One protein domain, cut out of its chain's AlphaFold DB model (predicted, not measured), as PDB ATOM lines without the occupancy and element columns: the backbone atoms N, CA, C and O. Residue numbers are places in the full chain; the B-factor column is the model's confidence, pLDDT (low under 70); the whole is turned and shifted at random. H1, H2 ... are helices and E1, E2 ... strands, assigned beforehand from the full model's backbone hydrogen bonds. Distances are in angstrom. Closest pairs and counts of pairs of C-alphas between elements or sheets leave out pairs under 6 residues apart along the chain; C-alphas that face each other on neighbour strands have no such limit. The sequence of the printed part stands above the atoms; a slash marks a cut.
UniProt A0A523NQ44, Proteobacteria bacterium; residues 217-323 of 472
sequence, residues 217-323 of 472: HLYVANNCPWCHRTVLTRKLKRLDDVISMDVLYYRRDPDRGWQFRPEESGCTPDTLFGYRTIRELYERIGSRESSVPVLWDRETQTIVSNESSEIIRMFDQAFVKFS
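Overview. This is residues 217 to 323 of the 472 residues of a protein of Proteobacteria bacterium (UniProt A0A523NQ44). A small, twisted sheet of four short strands has H1 over one face, with H3 side by side with H1 and grazing the sheet. The short H2 grazes the sheet by E3 and E4, and a long stretch without named elements, residues 248 to 277, reaches out to Asp 255 at one end of the longest axis, with Lys 321 at the other. The printed part has 107 residues, with three named helices and four named strands in the order E1 H1 E2 H2 E3 E4 H3; under half of the residues, 45, are in named elements, and the class is mixed, helices and strands. The sheet runs E2 E1 E3 E4 and is mixed. The whole is compact, with a radius of gyration of the C-alphas of 13.1 A and spans of 40 by 30 by 22 A.

Arrangement. E1, residues 217 to 220, and E2, residues 244 to 247, are parallel neighbours at 21 degrees, with N 218 and O 244 2.8 A apart, within hydrogen-bond range. Between them in the chain comes H1, residues 225 to 236, and the three form a strand-helix-strand unit, two parallel neighbour strands with a helix between, whose crossover is right-handed. H1 is on the sheet at a height over the sheet of 10.1 A, and H1 and the sheet form two layers, a helix on one face of a sheet. The closest C-alphas of E1 and H1 are those of Val 220 and Cys 227, 5.4 A apart. H2, residues 278 to 283, only grazes the sheet with its residues 278 to 282. E3, residues 294 to 297, is antiparallel to E1 at 167 degrees, with N 219 and O 294 2.9 A apart. E3 and E4, residues 302 to 305, form an antiparallel hairpin at 132 degrees, with N 295 and O 305 2.8 A apart. H3, residues 308 to 318, touches H1 at a shallow tilt of 16 degrees, the same way; their closest C-alphas, of Thr 230 and Ile 312, are 5.6 A apart. H2 and H3 are apart. In H2 every O i to N i+4 pair is within hydrogen-bond range; in H1 it is 7 of 8 and in H3 6 of 7.

Along the chain. E1 begins at C-alpha 217 (148.196, 157.576, 165.593) and is 10.0 A long. H1 is 16.2 A, E2 10.5 A, H2 8.9 A, E3 9.8 A and E4 9.1 A. H3, 15.1 A, ends at C-alpha 318 (139.864, 145.588, 162.646).

Size, cuts and confidence. The two C-alphas farthest apart, of Asp 255 and Lys 321, are 41.7 A apart. The printed part has no cut. The link from E2 to H2 is long, with 30 residues. The mean pLDDT of the printed part is 96.3, and no printed residue is under 70.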
ATOM      1  N   HIS A 217     146.864 157.074 165.904       98.88
ATOM      2  CA  HIS A 217     148.196 157.576 165.593       98.88
ATOM      3  C   HIS A 217     149.266 156.580 166.045       98.88
ATOM      4  O   HIS A 217     149.153 155.981 167.113       98.88
ATOM      5  N   LEU A 218     150.293 156.377 165.227       98.88
ATOM      6  CA  LEU A 218     151.348 155.401 165.462       98.88
ATOM      7  C   LEU A 218     152.698 156.104 165.655       98.88
ATOM      8  O   LEU A 218     153.204 156.736 164.738       98.88
ATOM      9  N   TYR A 219     153.329 155.915 166.807       98.88
ATOM     10  CA  TYR A 219     154.689 156.392 167.063       98.88
ATOM     11  C   TYR A 219     155.700 155.260 166.861       98.88
ATOM     12  O   TYR A 219     155.584 154.197 167.486       98.88
ATOM     13  N   VAL A 220     156.706 155.470 166.005       98.75
ATOM     14  CA  VAL A 220     157.697 154.444 165.628       98.75
ATOM     15  C   VAL A 220     159.128 154.963 165.607       98.75
ATOM     16  O   VAL A 220     159.376 156.127 165.344       98.75
ATOM     17  N   ALA A 221     160.102 154.075 165.795       97.69
ATOM     18  CA  ALA A 221     161.495 154.344 165.438       97.69
ATOM     19  C   ALA A 221     161.941 153.336 164.374       97.69
ATOM     20  O   ALA A 221     161.911 152.126 164.614       97.69
ATOM     21  N   ASN A 222     162.383 153.813 163.206       96.94
ATOM     22  CA  ASN A 222     162.690 152.956 162.049       96.94
ATOM     23  C   ASN A 222     163.797 151.928 162.313       96.94
ATOM     24  O   ASN A 222     163.836 150.863 161.692       96.94
ATOM     25  N   ASN A 223     164.700 152.198 163.255       95.12
ATOM     26  CA  ASN A 223     165.731 151.234 163.612       95.12
ATOM     27  C   ASN A 223     165.180 150.042 164.416       95.12
ATOM     28  O   ASN A 223     165.797 148.982 164.411       95.12
ATOM     29  N   CYS A 224     164.031 150.180 165.081       96.12
ATOM     30  CA  CYS A 224     163.438 149.137 165.910       96.12
ATOM     31  C   CYS A 224     162.716 148.080 165.045       96.12
ATOM     32  O   CYS A 224     161.760 148.414 164.341       96.12
ATOM     33  N   PRO A 225     163.085 146.785 165.114       97.38
ATOM     34  CA  PRO A 225     162.438 145.745 164.315       97.38
ATOM     35  C   PRO A 225     160.974 145.514 164.713       97.38
ATOM     36  O   PRO A 225     160.176 145.123 163.867       97.38
ATOM     37  N   TRP A 226     160.597 145.803 165.961       97.19
ATOM     38  CA  TRP A 226     159.213 145.698 166.440       97.19
ATOM     39  C   TRP A 226     158.330 146.816 165.876       97.19
ATOM     40  O   TRP A 226     157.204 146.551 165.470       97.19
ATOM     41  N   CYS A 227     158.864 148.041 165.776       98.50
ATOM     42  CA  CYS A 227     158.220 149.127 165.034       98.50
ATOM     43  C   CYS A 227     158.110 148.784 163.551       98.50
ATOM     44  O   CYS A 227     157.074 148.998 162.938       98.50
ATOM     45  N   HIS A 228     159.162 148.196 162.977       98.62
ATOM     46  CA  HIS A 228     159.167 147.866 161.558       98.62
ATOM     47  C   HIS A 228     157.989 146.950 161.182       98.62
ATOM     48  O   HIS A 228     157.364 147.172 160.155       98.62
ATOM     49  N   ARG A 229     157.587 146.009 162.050       98.62
ATOM     50  CA  ARG A 229     156.375 145.188 161.847       98.62
ATOM     51  C   ARG A 229     155.118 146.029 161.657       98.62
ATOM     52  O   ARG A 229     154.347 145.768 160.742       98.62
ATOM     53  N   THR A 230     154.907 147.030 162.509       98.75
ATOM     54  CA  THR A 230     153.701 147.867 162.456       98.75
ATOM     55  C   THR A 230     153.714 148.779 161.236       98.75
ATOM     56  O   THR A 230     152.671 148.942 160.610       98.75
ATOM     57  N   VAL A 231     154.883 149.300 160.843       98.75
ATOM     58  CA  VAL A 231     155.051 150.086 159.607       98.75
ATOM     59  C   VAL A 231     154.769 149.230 158.366       98.75
ATOM     60  O   VAL A 231     153.982 149.635 157.513       98.75
ATOM     61  N   LEU A 232     155.333 148.019 158.292       98.62
ATOM     62  CA  LEU A 232     155.111 147.087 157.181       98.62
ATOM     63  C   LEU A 232     153.636 146.707 157.066       98.62
ATOM     64  O   LEU A 232     153.064 146.804 155.985       98.62
ATOM     65  N   THR A 233     152.994 146.330 158.176       98.56
ATOM     66  CA  THR A 233     151.567 145.991 158.164       98.56
ATOM     67  C   THR A 233     150.707 147.194 157.795       98.56
ATOM     68  O   THR A 233     149.792 147.041 156.995       98.56
ATOM     69  N   ARG A 234     151.002 148.397 158.307       98.25
ATOM     70  CA  ARG A 234     150.287 149.628 157.927       98.25
ATOM     71  C   ARG A 234     150.327 149.841 156.412       98.25
ATOM     72  O   ARG A 234     149.279 150.072 155.819       98.25
ATOM     73  N   LYS A 235     151.500 149.675 155.794       97.75
ATOM     74  CA  LYS A 235     151.690 149.812 154.343       97.75
ATOM     75  C   LYS A 235     150.992 148.698 153.553       97.75
ATOM     76  O   LYS A 235     150.219 148.974 152.640       97.75
ATOM     77  N   LEU A 236     151.189 147.433 153.938       97.50
ATOM     78  CA  LEU A 236     150.564 146.264 153.296       97.50
ATOM     79  C   LEU A 236     149.036 146.317 153.343       97.50
ATOM     80  O   LEU A 236     148.368 145.919 152.390       97.50
ATOM     81  N   LYS A 237     148.485 146.810 154.454       97.62
ATOM     82  CA  LYS A 237     147.046 146.975 154.659       97.62
ATOM     83  C   LYS A 237     146.513 148.302 154.114       97.62
ATOM     84  O   LYS A 237     145.330 148.561 154.301       97.62
ATOM     85  N   ARG A 238     147.339 149.109 153.430       96.75
ATOM     86  CA  ARG A 238     146.959 150.396 152.816       96.75
ATOM     87  C   ARG A 238     146.322 151.365 153.817       96.75
ATOM     88  O   ARG A 238     145.348 152.041 153.513       96.75
ATOM     89  N   LEU A 239     146.853 151.398 155.037       97.69
ATOM     90  CA  LEU A 239     146.335 152.214 156.137       97.69
ATOM     91  C   LEU A 239     147.059 153.558 156.254       97.69
ATOM     92  O   LEU A 239     146.987 154.198 157.304       97.69
ATOM     93  N   ASP A 240     147.767 153.980 155.204       96.75
ATOM     94  CA  ASP A 240     148.574 155.193 155.218       96.75
ATOM     95  C   ASP A 240     147.747 156.448 155.538       96.75
ATOM     96  O   ASP A 240     148.095 157.203 156.446       96.75
ATOM     97  N   ASP A 241     146.592 156.593 154.893       96.44
ATOM     98  CA  ASP A 241     145.673 157.719 155.109       96.44
ATOM     99  C   ASP A 241     144.696 157.492 156.280       96.44
ATOM    100  O   ASP A 241     143.934 158.378 156.659       96.44
ATOM    101  N   VAL A 242     144.705 156.291 156.865       98.06
ATOM    102  CA  VAL A 242     143.758 155.861 157.909       98.06
ATOM    103  C   VAL A 242     144.362 156.038 159.298       98.06
ATOM    104  O   VAL A 242     143.682 156.460 160.235       98.06
ATOM    105  N   ILE A 243     145.645 155.700 159.436       98.56
ATOM    106  CA  ILE A 243     146.398 155.752 160.687       98.56
ATOM    107  C   ILE A 243     147.596 156.663 160.456       98.56
ATOM    108  O   ILE A 243     148.543 156.308 159.753       98.56
ATOM    109  N   SER A 244     147.560 157.845 161.062       98.75
ATOM    110  CA  SER A 244     148.690 158.783 161.037       98.75
ATOM    111  C   SER A 244     149.912 158.209 161.769       98.75
ATOM    112  O   SER A 244     149.765 157.321 162.610       98.75
ATOM    113  N   MET A 245     151.121 158.669 161.438       98.75
ATOM    114  CA  MET A 245     152.354 158.097 161.983       98.75
ATOM    115  C   MET A 245     153.448 159.149 162.161       98.75
ATOM    116  O   MET A 245     153.700 159.908 161.229       98.75
ATOM    117  N   ASP A 246     154.132 159.104 163.305       98.75
ATOM    118  CA  ASP A 246     155.339 159.878 163.590       98.75
ATOM    119  C   ASP A 246     156.567 158.983 163.779       98.75
ATOM    120  O   ASP A 246     156.504 157.888 164.351       98.75
ATOM    121  N   VAL A 247     157.709 159.473 163.293       98.69
ATOM    122  CA  VAL A 247     158.985 158.758 163.271       98.69
ATOM    123  C   VAL A 247     159.979 159.432 164.211       98.69
ATOM    124  O   VAL A 247     160.492 160.517 163.946       98.69
ATOM    125  N   LEU A 248     160.295 158.742 165.302       98.44
ATOM    126  CA  LEU A 248     161.277 159.159 166.291       98.44
ATOM    127  C   LEU A 248     162.710 159.025 165.775       98.44
ATOM    128  O   LEU A 248     163.025 158.221 164.892       98.44
ATOM    129  N   TYR A 249     163.610 159.748 166.435       96.56
ATOM    130  CA  TYR A 249     165.038 159.678 166.191       96.56
ATOM    131  C   TYR A 249     165.588 158.266 166.418       96.56
ATOM    132  O   TYR A 249     165.442 157.658 167.483       96.56
ATOM    133  N   TYR A 250     166.285 157.751 165.406       92.38
ATOM    134  CA  TYR A 250     166.773 156.374 165.335       92.38
ATOM    135  C   TYR A 250     167.881 156.039 166.348       92.38
ATOM    136  O   TYR A 250     168.208 154.862 166.526       92.38
ATOM    137  N   ARG A 251     168.461 157.021 167.054       90.44
ATOM    138  CA  ARG A 251     169.392 156.795 168.175       90.44
ATOM    139  C   ARG A 251     168.709 157.045 169.520       90.44
ATOM    140  O   ARG A 251     168.600 158.173 169.983       90.44
ATOM    141  N   ARG A 252     168.297 155.952 170.165       89.31
ATOM    142  CA  ARG A 252     167.816 155.929 171.547       89.31
ATOM    143  C   ARG A 252     168.948 156.340 172.478       89.31
ATOM    144  O   ARG A 252     169.965 155.651 172.562       89.31
ATOM    145  N   ASP A 253     168.708 157.428 173.180       88.38
ATOM    146  CA  ASP A 253     169.581 157.963 174.206       88.38
ATOM    147  C   ASP A 253     169.515 157.072 175.463       88.38
ATOM    148  O   ASP A 253     168.420 156.594 175.800       88.38
ATOM    149  N   PRO A 254     170.646 156.776 176.128       83.44
ATOM    150  CA  PRO A 254     170.656 155.962 177.341       83.44
ATOM    151  C   PRO A 254     169.777 156.529 178.464       83.44
ATOM    152  O   PRO A 254     169.043 155.762 179.090       83.44
ATOM    153  N   ASP A 255     169.779 157.853 178.641       85.19
ATOM    154  CA  ASP A 255     169.140 158.541 179.765       85.19
ATOM    155  C   ASP A 255     167.743 159.046 179.393       85.19
ATOM    156  O   ASP A 255     166.754 158.820 180.101       85.19
ATOM    157  N   ARG A 256     167.636 159.713 178.239       85.94
ATOM    158  CA  ARG A 256     166.396 160.341 177.748       85.94
ATOM    159  C   ARG A 256     165.498 159.367 176.990       85.94
ATOM    160  O   ARG A 256     164.302 159.609 176.858       85.94
ATOM    161  N   GLY A 257     166.035 158.248 176.507       91.12
ATOM    162  CA  GLY A 257     165.283 157.283 175.710       91.12
ATOM    163  C   GLY A 257     165.035 157.755 174.273       91.12
ATOM    164  O   GLY A 257     165.939 158.255 173.599       91.12
ATOM    165  N   TRP A 258     163.826 157.516 173.759       95.94
ATOM    166  CA  TRP A 258     163.454 157.885 172.389       95.94
ATOM    167  C   TRP A 258     162.998 159.341 172.310       95.94
ATOM    168  O   TRP A 258     162.166 159.774 173.107       95.94
ATOM    169  N   GLN A 259     163.536 160.065 171.330       97.12
ATOM    170  CA  GLN A 259     163.363 161.508 171.153       97.12
ATOM    171  C   GLN A 259     162.730 161.821 169.795       97.12
ATOM    172  O   GLN A 259     162.959 161.091 168.829       97.12
ATOM    173  N   PHE A 260     162.013 162.936 169.709       98.12
ATOM    174  CA  PHE A 260     161.629 163.563 168.448       98.12
ATOM    175  C   PHE A 260     162.736 164.539 168.030       98.12
ATOM    176  O   PHE A 260     163.140 165.390 168.821       98.12
ATOM    177  N   ARG A 261     163.267 164.368 166.814       97.12
ATOM    178  CA  ARG A 261     164.326 165.208 166.227       97.12
ATOM    179  C   ARG A 261     164.020 165.481 164.755       97.12
ATOM    180  O   ARG A 261     164.600 164.817 163.897       97.12
ATOM    181  N   PRO A 262     163.059 166.368 164.449       97.31
ATOM    182  CA  PRO A 262     162.635 166.644 163.073       97.31
ATOM    183  C   PRO A 262     163.751 167.189 162.172       97.31
ATOM    184  O   PRO A 262     163.638 167.128 160.953       97.31
ATOM    185  N   GLU A 263     164.828 167.714 162.754       97.00
ATOM    186  CA  GLU A 263     166.022 168.158 162.039       97.00
ATOM    187  C   GLU A 263     166.816 167.004 161.397       97.00
ATOM    188  O   GLU A 263     167.601 167.219 160.475       97.00
ATOM    189  N   GLU A 264     166.611 165.767 161.858       96.00
ATOM    190  CA  GLU A 264     167.261 164.575 161.320       96.00
ATOM    191  C   GLU A 264     166.442 163.981 160.168       96.00
ATOM    192  O   GLU A 264     165.263 163.658 160.317       96.00
ATOM    193  N   SER A 265     167.092 163.753 159.023       95.69
ATOM    194  CA  SER A 265     166.442 163.233 157.814       95.69
ATOM    195  C   SER A 265     165.598 161.983 158.090       95.69
ATOM    196  O   SER A 265     166.111 160.962 158.555       95.69
ATOM    197  N   GLY A 266     164.313 162.037 157.734       94.75
ATOM    198  CA  GLY A 266     163.353 160.941 157.894       94.75
ATOM    199  C   GLY A 266     162.760 160.792 159.299       94.75
ATOM    200  O   GLY A 266     162.073 159.802 159.538       94.75
ATOM    201  N   CYS A 267     163.037 161.717 160.223       98.12
ATOM    202  CA  CYS A 267     162.353 161.831 161.513       98.12
ATOM    203  C   CYS A 267     161.276 162.928 161.441       98.12
ATOM    204  O   CYS A 267     161.369 163.838 160.619       98.12
ATOM    205  N   THR A 268     160.261 162.856 162.299       98.50
ATOM    206  CA  THR A 268     159.170 163.844 162.373       98.50
ATOM    207  C   THR A 268     159.139 164.510 163.756       98.50
ATOM    208  O   THR A 268     159.719 163.973 164.712       98.50
ATOM    209  N   PRO A 269     158.522 165.701 163.899       98.50
ATOM    210  CA  PRO A 269     158.154 166.197 165.221       98.50
ATOM    211  C   PRO A 269     157.002 165.348 165.776       98.50
ATOM    212  O   PRO A 269     156.351 164.633 165.021       98.50
ATOM    213  N   ASP A 270     156.706 165.449 167.071       98.50
ATOM    214  CA  ASP A 270     155.424 164.948 167.577       98.50
ATOM    215  C   ASP A 270     154.289 165.851 167.083       98.50
ATOM    216  O   ASP A 270     154.146 166.995 167.522       98.50
ATOM    217  N   THR A 271     153.482 165.331 166.168       98.38
ATOM    218  CA  THR A 271     152.396 166.071 165.520       98.38
ATOM    219  C   THR A 271     151.150 166.210 166.387       98.38
ATOM    220  O   THR A 271     150.268 166.995 166.039       98.38
ATOM    221  N   LEU A 272     151.043 165.471 167.500       98.12
ATOM    222  CA  LEU A 272     149.860 165.532 168.363       98.12
ATOM    223  C   LEU A 272     150.019 166.525 169.509       98.12
ATOM    224  O   LEU A 272     149.088 167.280 169.790       98.12
ATOM    225  N   PHE A 273     151.166 166.497 170.191       98.12
ATOM    226  CA  PHE A 273     151.357 167.240 171.440       98.12
ATOM    227  C   PHE A 273     152.626 168.097 171.463       98.12
ATOM    228  O   PHE A 273     152.791 168.896 172.384       98.12
ATOM    229  N   GLY A 274     153.509 167.973 170.468       97.81
ATOM    230  CA  GLY A 274     154.782 168.693 170.437       97.81
ATOM    231  C   GLY A 274     155.784 168.231 171.502       97.81
ATOM    232  O   GLY A 274     156.676 169.003 171.864       97.81
ATOM    233  N   TYR A 275     155.654 167.004 172.019       98.00
ATOM    234  CA  TYR A 275     156.602 166.453 172.987       98.00
ATOM    235  C   TYR A 275     158.000 166.264 172.393       98.00
ATOM    236  O   TYR A 275     158.189 166.094 171.186       98.00
ATOM    237  N   ARG A 276     159.015 166.264 173.265       97.19
ATOM    238  CA  ARG A 276     160.416 166.043 172.866       97.19
ATOM    239  C   ARG A 276     160.817 164.578 172.954       97.19
ATOM    240  O   ARG A 276     161.774 164.158 172.302       97.19
ATOM    241  N   THR A 277     160.099 163.788 173.743       97.69
ATOM    242  CA  THR A 277     160.384 162.379 174.002       97.69
ATOM    243  C   THR A 277     159.110 161.545 174.026       97.69
ATOM    244  O   THR A 277     158.037 162.027 174.377       97.69
ATOM    245  N   ILE A 278     159.231 160.244 173.735       97.12
ATOM    246  CA  ILE A 278     158.097 159.320 173.913       97.12
ATOM    247  C   ILE A 278     157.724 159.148 175.391       97.12
ATOM    248  O   ILE A 278     156.611 158.745 175.705       97.12
ATOM    249  N   ARG A 279     158.662 159.414 176.309       96.38
ATOM    250  CA  ARG A 279     158.438 159.273 177.751       96.38
ATOM    251  C   ARG A 279     157.331 160.215 178.223       96.38
ATOM    252  O   ARG A 279     156.455 159.763 178.946       96.38
ATOM    253  N   GLU A 280     157.321 161.453 177.737       97.38
ATOM    254  CA  GLU A 280     156.277 162.441 178.048       97.38
ATOM    255  C   GLU A 280     154.872 161.931 177.671       97.38
ATOM    256  O   GLU A 280     153.912 162.134 178.415       97.38
ATOM    257  N   LEU A 281     154.748 161.178 176.567       97.38
ATOM    258  CA  LEU A 281     153.485 160.545 176.166       97.38
ATOM    259  C   LEU A 281     153.016 159.480 177.175       97.38
ATOM    260  O   LEU A 281     151.827 159.400 177.477       97.38
ATOM    261  N   TYR A 282     153.930 158.661 177.706       97.50
ATOM    262  CA  TYR A 282     153.600 157.674 178.743       97.50
ATOM    263  C   TYR A 282     153.295 158.338 180.092       97.50
ATOM    264  O   TYR A 282     152.349 157.936 180.773       97.50
ATOM    265  N   GLU A 283     154.049 159.372 180.463       97.06
ATOM    266  CA  GLU A 283     153.839 160.144 181.691       97.06
ATOM    267  C   GLU A 283     152.457 160.805 181.708       97.06
ATOM    268  O   GLU A 283     151.797 160.806 182.748       97.06
ATOM    269  N   ARG A 284     151.961 161.257 180.544       96.25
ATOM    270  CA  ARG A 284     150.599 161.793 180.380       96.25
ATOM    271  C   ARG A 284     149.508 160.835 180.872       96.25
ATOM    272  O   ARG A 284     148.480 161.292 181.358       96.25
ATOM    273  N   ILE A 285     149.724 159.525 180.758       96.56
ATOM    274  CA  ILE A 285     148.778 158.494 181.216       96.56
ATOM    275  C   ILE A 285     149.225 157.814 182.521       96.56
ATOM    276  O   ILE A 285     148.740 156.736 182.858       96.56
ATOM    277  N   GLY A 286     150.179 158.410 183.246       95.88
ATOM    278  CA  GLY A 286     150.695 157.886 184.513       95.88
ATOM    279  C   GLY A 286     151.558 156.626 184.382       95.88
ATOM    280  O   GLY A 286     151.766 155.916 185.366       95.88
ATOM    281  N   SER A 287     152.067 156.318 183.186       94.94
ATOM    282  CA  SER A 287     152.908 155.146 182.938       94.94
ATOM    283  C   SER A 287     154.397 155.504 182.960       94.94
ATOM    284  O   SER A 287     154.808 156.557 182.486       94.94
ATOM    285  N   ARG A 288     155.226 154.593 183.484       92.56
ATOM    286  CA  ARG A 288     156.700 154.709 183.487       92.56
ATOM    287  C   ARG A 288     157.369 153.980 182.316       92.56
ATOM    288  O   ARG A 288     158.597 153.876 182.264       92.56
ATOM    289  N   GLU A 289     156.583 153.406 181.410       92.25
ATOM    290  CA  GLU A 289     157.109 152.769 180.206       92.25
ATOM    291  C   GLU A 289     157.671 153.810 179.223       92.25
ATOM    292  O   GLU A 289     157.491 155.014 179.362       92.25
ATOM    293  N   SER A 290     158.460 153.347 178.256       92.94
ATOM    294  CA  SER A 290     159.086 154.216 177.245       92.94
ATOM    295  C   SER A 290     159.454 153.441 175.977       92.94
ATOM    296  O   SER A 290     160.446 153.733 175.304       92.94
ATOM    297  N   SER A 291     158.699 152.381 175.681       92.94
ATOM    298  CA  SER A 291     158.909 151.531 174.511       92.94
ATOM    299  C   SER A 291     158.188 152.089 173.281       92.94
ATOM    300  O   SER A 291     157.241 152.866 173.384       92.94
ATOM    301  N   VAL A 292     158.657 151.661 172.111       96.38
ATOM    302  CA  VAL A 292     158.002 151.846 170.811       96.38
ATOM    303  C   VAL A 292     157.907 150.473 170.128       96.38
ATOM    304  O   VAL A 292     158.800 149.638 170.342       96.38
ATOM    305  N   PRO A 293     156.890 150.199 169.290       98.38
ATOM    306  CA  PRO A 293     155.866 151.128 168.794       98.38
ATOM    307  C   PRO A 293     154.823 151.508 169.852       98.38
ATOM    308  O   PRO A 293     154.633 150.767 170.811       98.38
ATOM    309  N   VAL A 294     154.136 152.633 169.650       98.69
ATOM    310  CA  VAL A 294     152.959 153.034 170.442       98.69
ATOM    311  C   VAL A 294     151.798 153.316 169.501       98.69
ATOM    312  O   VAL A 294     151.921 154.154 168.610       98.69
ATOM    313  N   LEU A 295     150.674 152.630 169.704       98.75
ATOM    314  CA  LEU A 295     149.402 152.929 169.056       98.75
ATOM    315  C   LEU A 295     148.558 153.788 169.997       98.75
ATOM    316  O   LEU A 295     148.101 153.317 171.039       98.75
ATOM    317  N   TRP A 296     148.370 155.044 169.622       98.62
ATOM    318  CA  TRP A 296     147.655 156.059 170.379       98.62
ATOM    319  C   TRP A 296     146.234 156.250 169.846       98.62
ATOM    320  O   TRP A 296     146.015 156.264 168.632       98.62
ATOM    321  N   ASP A 297     145.275 156.427 170.753       98.50
ATOM    322  CA  ASP A 297     143.911 156.839 170.428       98.50
ATOM    323  C   ASP A 297     143.728 158.336 170.699       98.50
ATOM    324  O   ASP A 297     143.827 158.791 171.839       98.50
ATOM    325  N   ARG A 298     143.431 159.104 169.646       98.12
ATOM    326  CA  ARG A 298     143.243 160.558 169.734       98.12
ATOM    327  C   ARG A 298     141.958 160.952 170.458       98.12
ATOM    328  O   ARG A 298     141.928 162.023 171.053       98.12
ATOM    329  N   GLU A 299     140.930 160.107 170.426       97.06
ATOM    330  CA  GLU A 299     139.633 160.427 171.034       97.06
ATOM    331  C   GLU A 299     139.652 160.207 172.544       97.06
ATOM    332  O   GLU A 299     139.291 161.096 173.309       97.06
ATOM    333  N   THR A 300     140.118 159.039 172.989       96.12
ATOM    334  CA  THR A 300     140.202 158.730 174.428       96.12
ATOM    335  C   THR A 300     141.501 159.214 175.076       96.12
ATOM    336  O   THR A 300     141.670 159.053 176.283       96.12
ATOM    337  N   GLN A 301     142.406 159.805 174.287       97.19
ATOM    338  CA  GLN A 301     143.707 160.324 174.714       97.19
ATOM    339  C   GLN A 301     144.501 159.334 175.574       97.19
ATOM    340  O   GLN A 301     145.020 159.681 176.636       97.19
ATOM    341  N   THR A 302     144.596 158.088 175.112       97.38
ATOM    342  CA  THR A 302     145.372 157.054 175.796       97.38
ATOM    343  C   THR A 302     146.097 156.134 174.821       97.38
ATOM    344  O   THR A 302     145.827 156.110 173.617       97.38
ATOM    345  N   ILE A 303     147.031 155.351 175.359       98.19
ATOM    346  CA  ILE A 303     147.709 154.293 174.619       98.19
ATOM    347  C   ILE A 303     146.750 153.108 174.488       98.19
ATOM    348  O   ILE A 303     146.289 152.541 175.476       98.19
ATOM    349  N   VAL A 304     146.479 152.700 173.249       97.69
ATOM    350  CA  VAL A 304     145.760 151.456 172.967       97.69
ATOM    351  C   VAL A 304     146.687 150.275 173.225       97.69
ATOM    352  O   VAL A 304     146.363 149.369 173.988       97.69
ATOM    353  N   SER A 305     147.857 150.276 172.588       96.94
ATOM    354  CA  SER A 305     148.822 149.192 172.737       96.94
ATOM    355  C   SER A 305     150.242 149.644 172.435       96.94
ATOM    356  O   SER A 305     150.467 150.494 171.571       96.94
ATOM    357  N   ASN A 306     151.202 149.026 173.114       96.75
ATOM    358  CA  ASN A 306     152.627 149.087 172.788       96.75
ATOM    359  C   ASN A 306     153.223 147.688 172.521       96.75
ATOM    360  O   ASN A 306     154.431 147.465 172.647       96.75
ATOM    361  N   GLU A 307     152.377 146.722 172.146       95.50
ATOM    362  CA  GLU A 307     152.773 145.367 171.760       95.50
ATOM    363  C   GLU A 307     152.664 145.192 170.239       95.50
ATOM    364  O   GLU A 307     151.580 145.060 169.668       95.50
ATOM    365  N   SER A 308     153.816 145.161 169.562       96.94
ATOM    366  CA  SER A 308     153.888 145.087 168.095       96.94
ATOM    367  C   SER A 308     153.100 143.922 167.486       96.94
ATOM    368  O   SER A 308     152.501 144.085 166.426       96.94
ATOM    369  N   SER A 309     153.096 142.753 168.137       94.31
ATOM    370  CA  SER A 309     152.421 141.553 167.629       94.31
ATOM    371  C   SER A 309     150.899 141.667 167.681       94.31
ATOM    372  O   SER A 309     150.207 141.129 166.820       94.31
ATOM    373  N   GLU A 310     150.368 142.416 168.642       95.00
ATOM    374  CA  GLU A 310     148.939 142.695 168.741       95.00
ATOM    375  C   GLU A 310     148.533 143.828 167.806       95.00
ATOM    376  O   GLU A 310     147.497 143.726 167.152       95.00
ATOM    377  N   ILE A 311     149.368 144.866 167.675       98.31
ATOM    378  CA  ILE A 311     149.122 145.989 166.759       98.31
ATOM    379  C   ILE A 311     148.965 145.501 165.318       98.31
ATOM    380  O   ILE A 311     147.994 145.869 164.658       98.31
ATOM    381  N   ILE A 312     149.853 144.627 164.831       98.25
ATOM    382  CA  ILE A 312     149.724 144.112 163.460       98.25
ATOM    383  C   ILE A 312     148.446 143.286 163.259       98.25
ATOM    384  O   ILE A 312     147.826 143.385 162.202       98.25
ATOM    385  N   ARG A 313     148.001 142.537 164.277       96.56
ATOM    386  CA  ARG A 313     146.735 141.787 164.226       96.56
ATOM    387  C   ARG A 313     145.531 142.722 164.222       96.56
ATOM    388  O   ARG A 313     144.576 142.478 163.490       96.56
ATOM    389  N   MET A 314     145.580 143.812 164.989       96.62
ATOM    390  CA  MET A 314     144.547 144.851 164.958       96.62
ATOM    391  C   MET A 314     144.456 145.516 163.583       96.62
ATOM    392  O   MET A 314     143.355 145.668 163.063       96.62
ATOM    393  N   PHE A 315     145.588 145.859 162.967       97.50
ATOM    394  CA  PHE A 315     145.610 146.428 161.616       97.50
ATOM    395  C   PHE A 315     145.049 145.454 160.575       97.50
ATOM    396  O   PHE A 315     144.266 145.862 159.720       97.50
ATOM    397  N   ASP A 316     145.398 144.166 160.664       96.31
ATOM    398  CA  ASP A 316     144.909 143.152 159.726       96.31
ATOM    399  C   ASP A 316     143.398 142.897 159.854       96.31
ATOM    400  O   ASP A 316     142.714 142.761 158.840       96.31
ATOM    401  N   GLN A 317     142.873 142.849 161.084       93.94
ATOM    402  CA  GLN A 317     141.514 142.371 161.361       93.94
ATOM    403  C   GLN A 317     140.483 143.484 161.562       93.94
ATOM    404  O   GLN A 317     139.350 143.360 161.102       93.94
ATOM    405  N   ALA A 318     140.834 144.561 162.267       94.62
ATOM    406  CA  ALA A 318     139.864 145.588 162.646       94.62
ATOM    407  C   ALA A 318     139.624 146.605 161.519       94.62
ATOM    408  O   ALA A 318     138.520 147.129 161.386       94.62
ATOM    409  N   PHE A 319     140.628 146.845 160.669       95.31
ATOM    410  CA  PHE A 319     140.582 147.858 159.609       95.31
ATOM    411  C   PHE A 319     140.287 147.292 158.212       95.31
ATOM    412  O   PHE A 319     140.518 147.971 157.216       95.31
ATOM    413  N   VAL A 320     139.725 146.080 158.111       93.00
ATOM    414  CA  VAL A 320     139.414 145.424 156.821       93.00
ATOM    415  C   VAL A 320     138.595 146.327 155.887       93.00
ATOM    416  O   VAL A 320     138.866 146.385 154.690       93.00
ATOM    417  N   LYS A 321     137.648 147.098 156.445       92.50
ATOM    418  CA  LYS A 321     136.806 148.050 155.697       92.50
ATOM    419  C   LYS A 321     137.602 149.168 155.013       92.50
ATOM    420  O   LYS A 321     137.132 149.717 154.028       92.50
ATOM    421  N   PHE A 322     138.784 149.496 155.533       92.94
ATOM    422  CA  PHE A 322     139.654 150.553 155.015       92.94
ATOM    423  C   PHE A 322     140.799 150.009 154.151       92.94
ATOM    424  O   PHE A 322     141.464 150.771 153.462       92.94
ATOM    425  N   SER A 323     141.043 148.694 154.167       88.88
ATOM    426  CA  SER A 323     142.240 148.115 153.551       88.88
ATOM    427  C   SER A 323     142.139 147.858 152.040       88.88
ATOM    428  O   SER A 323     143.069 147.313 151.452       88.88
TER     429      SER A 323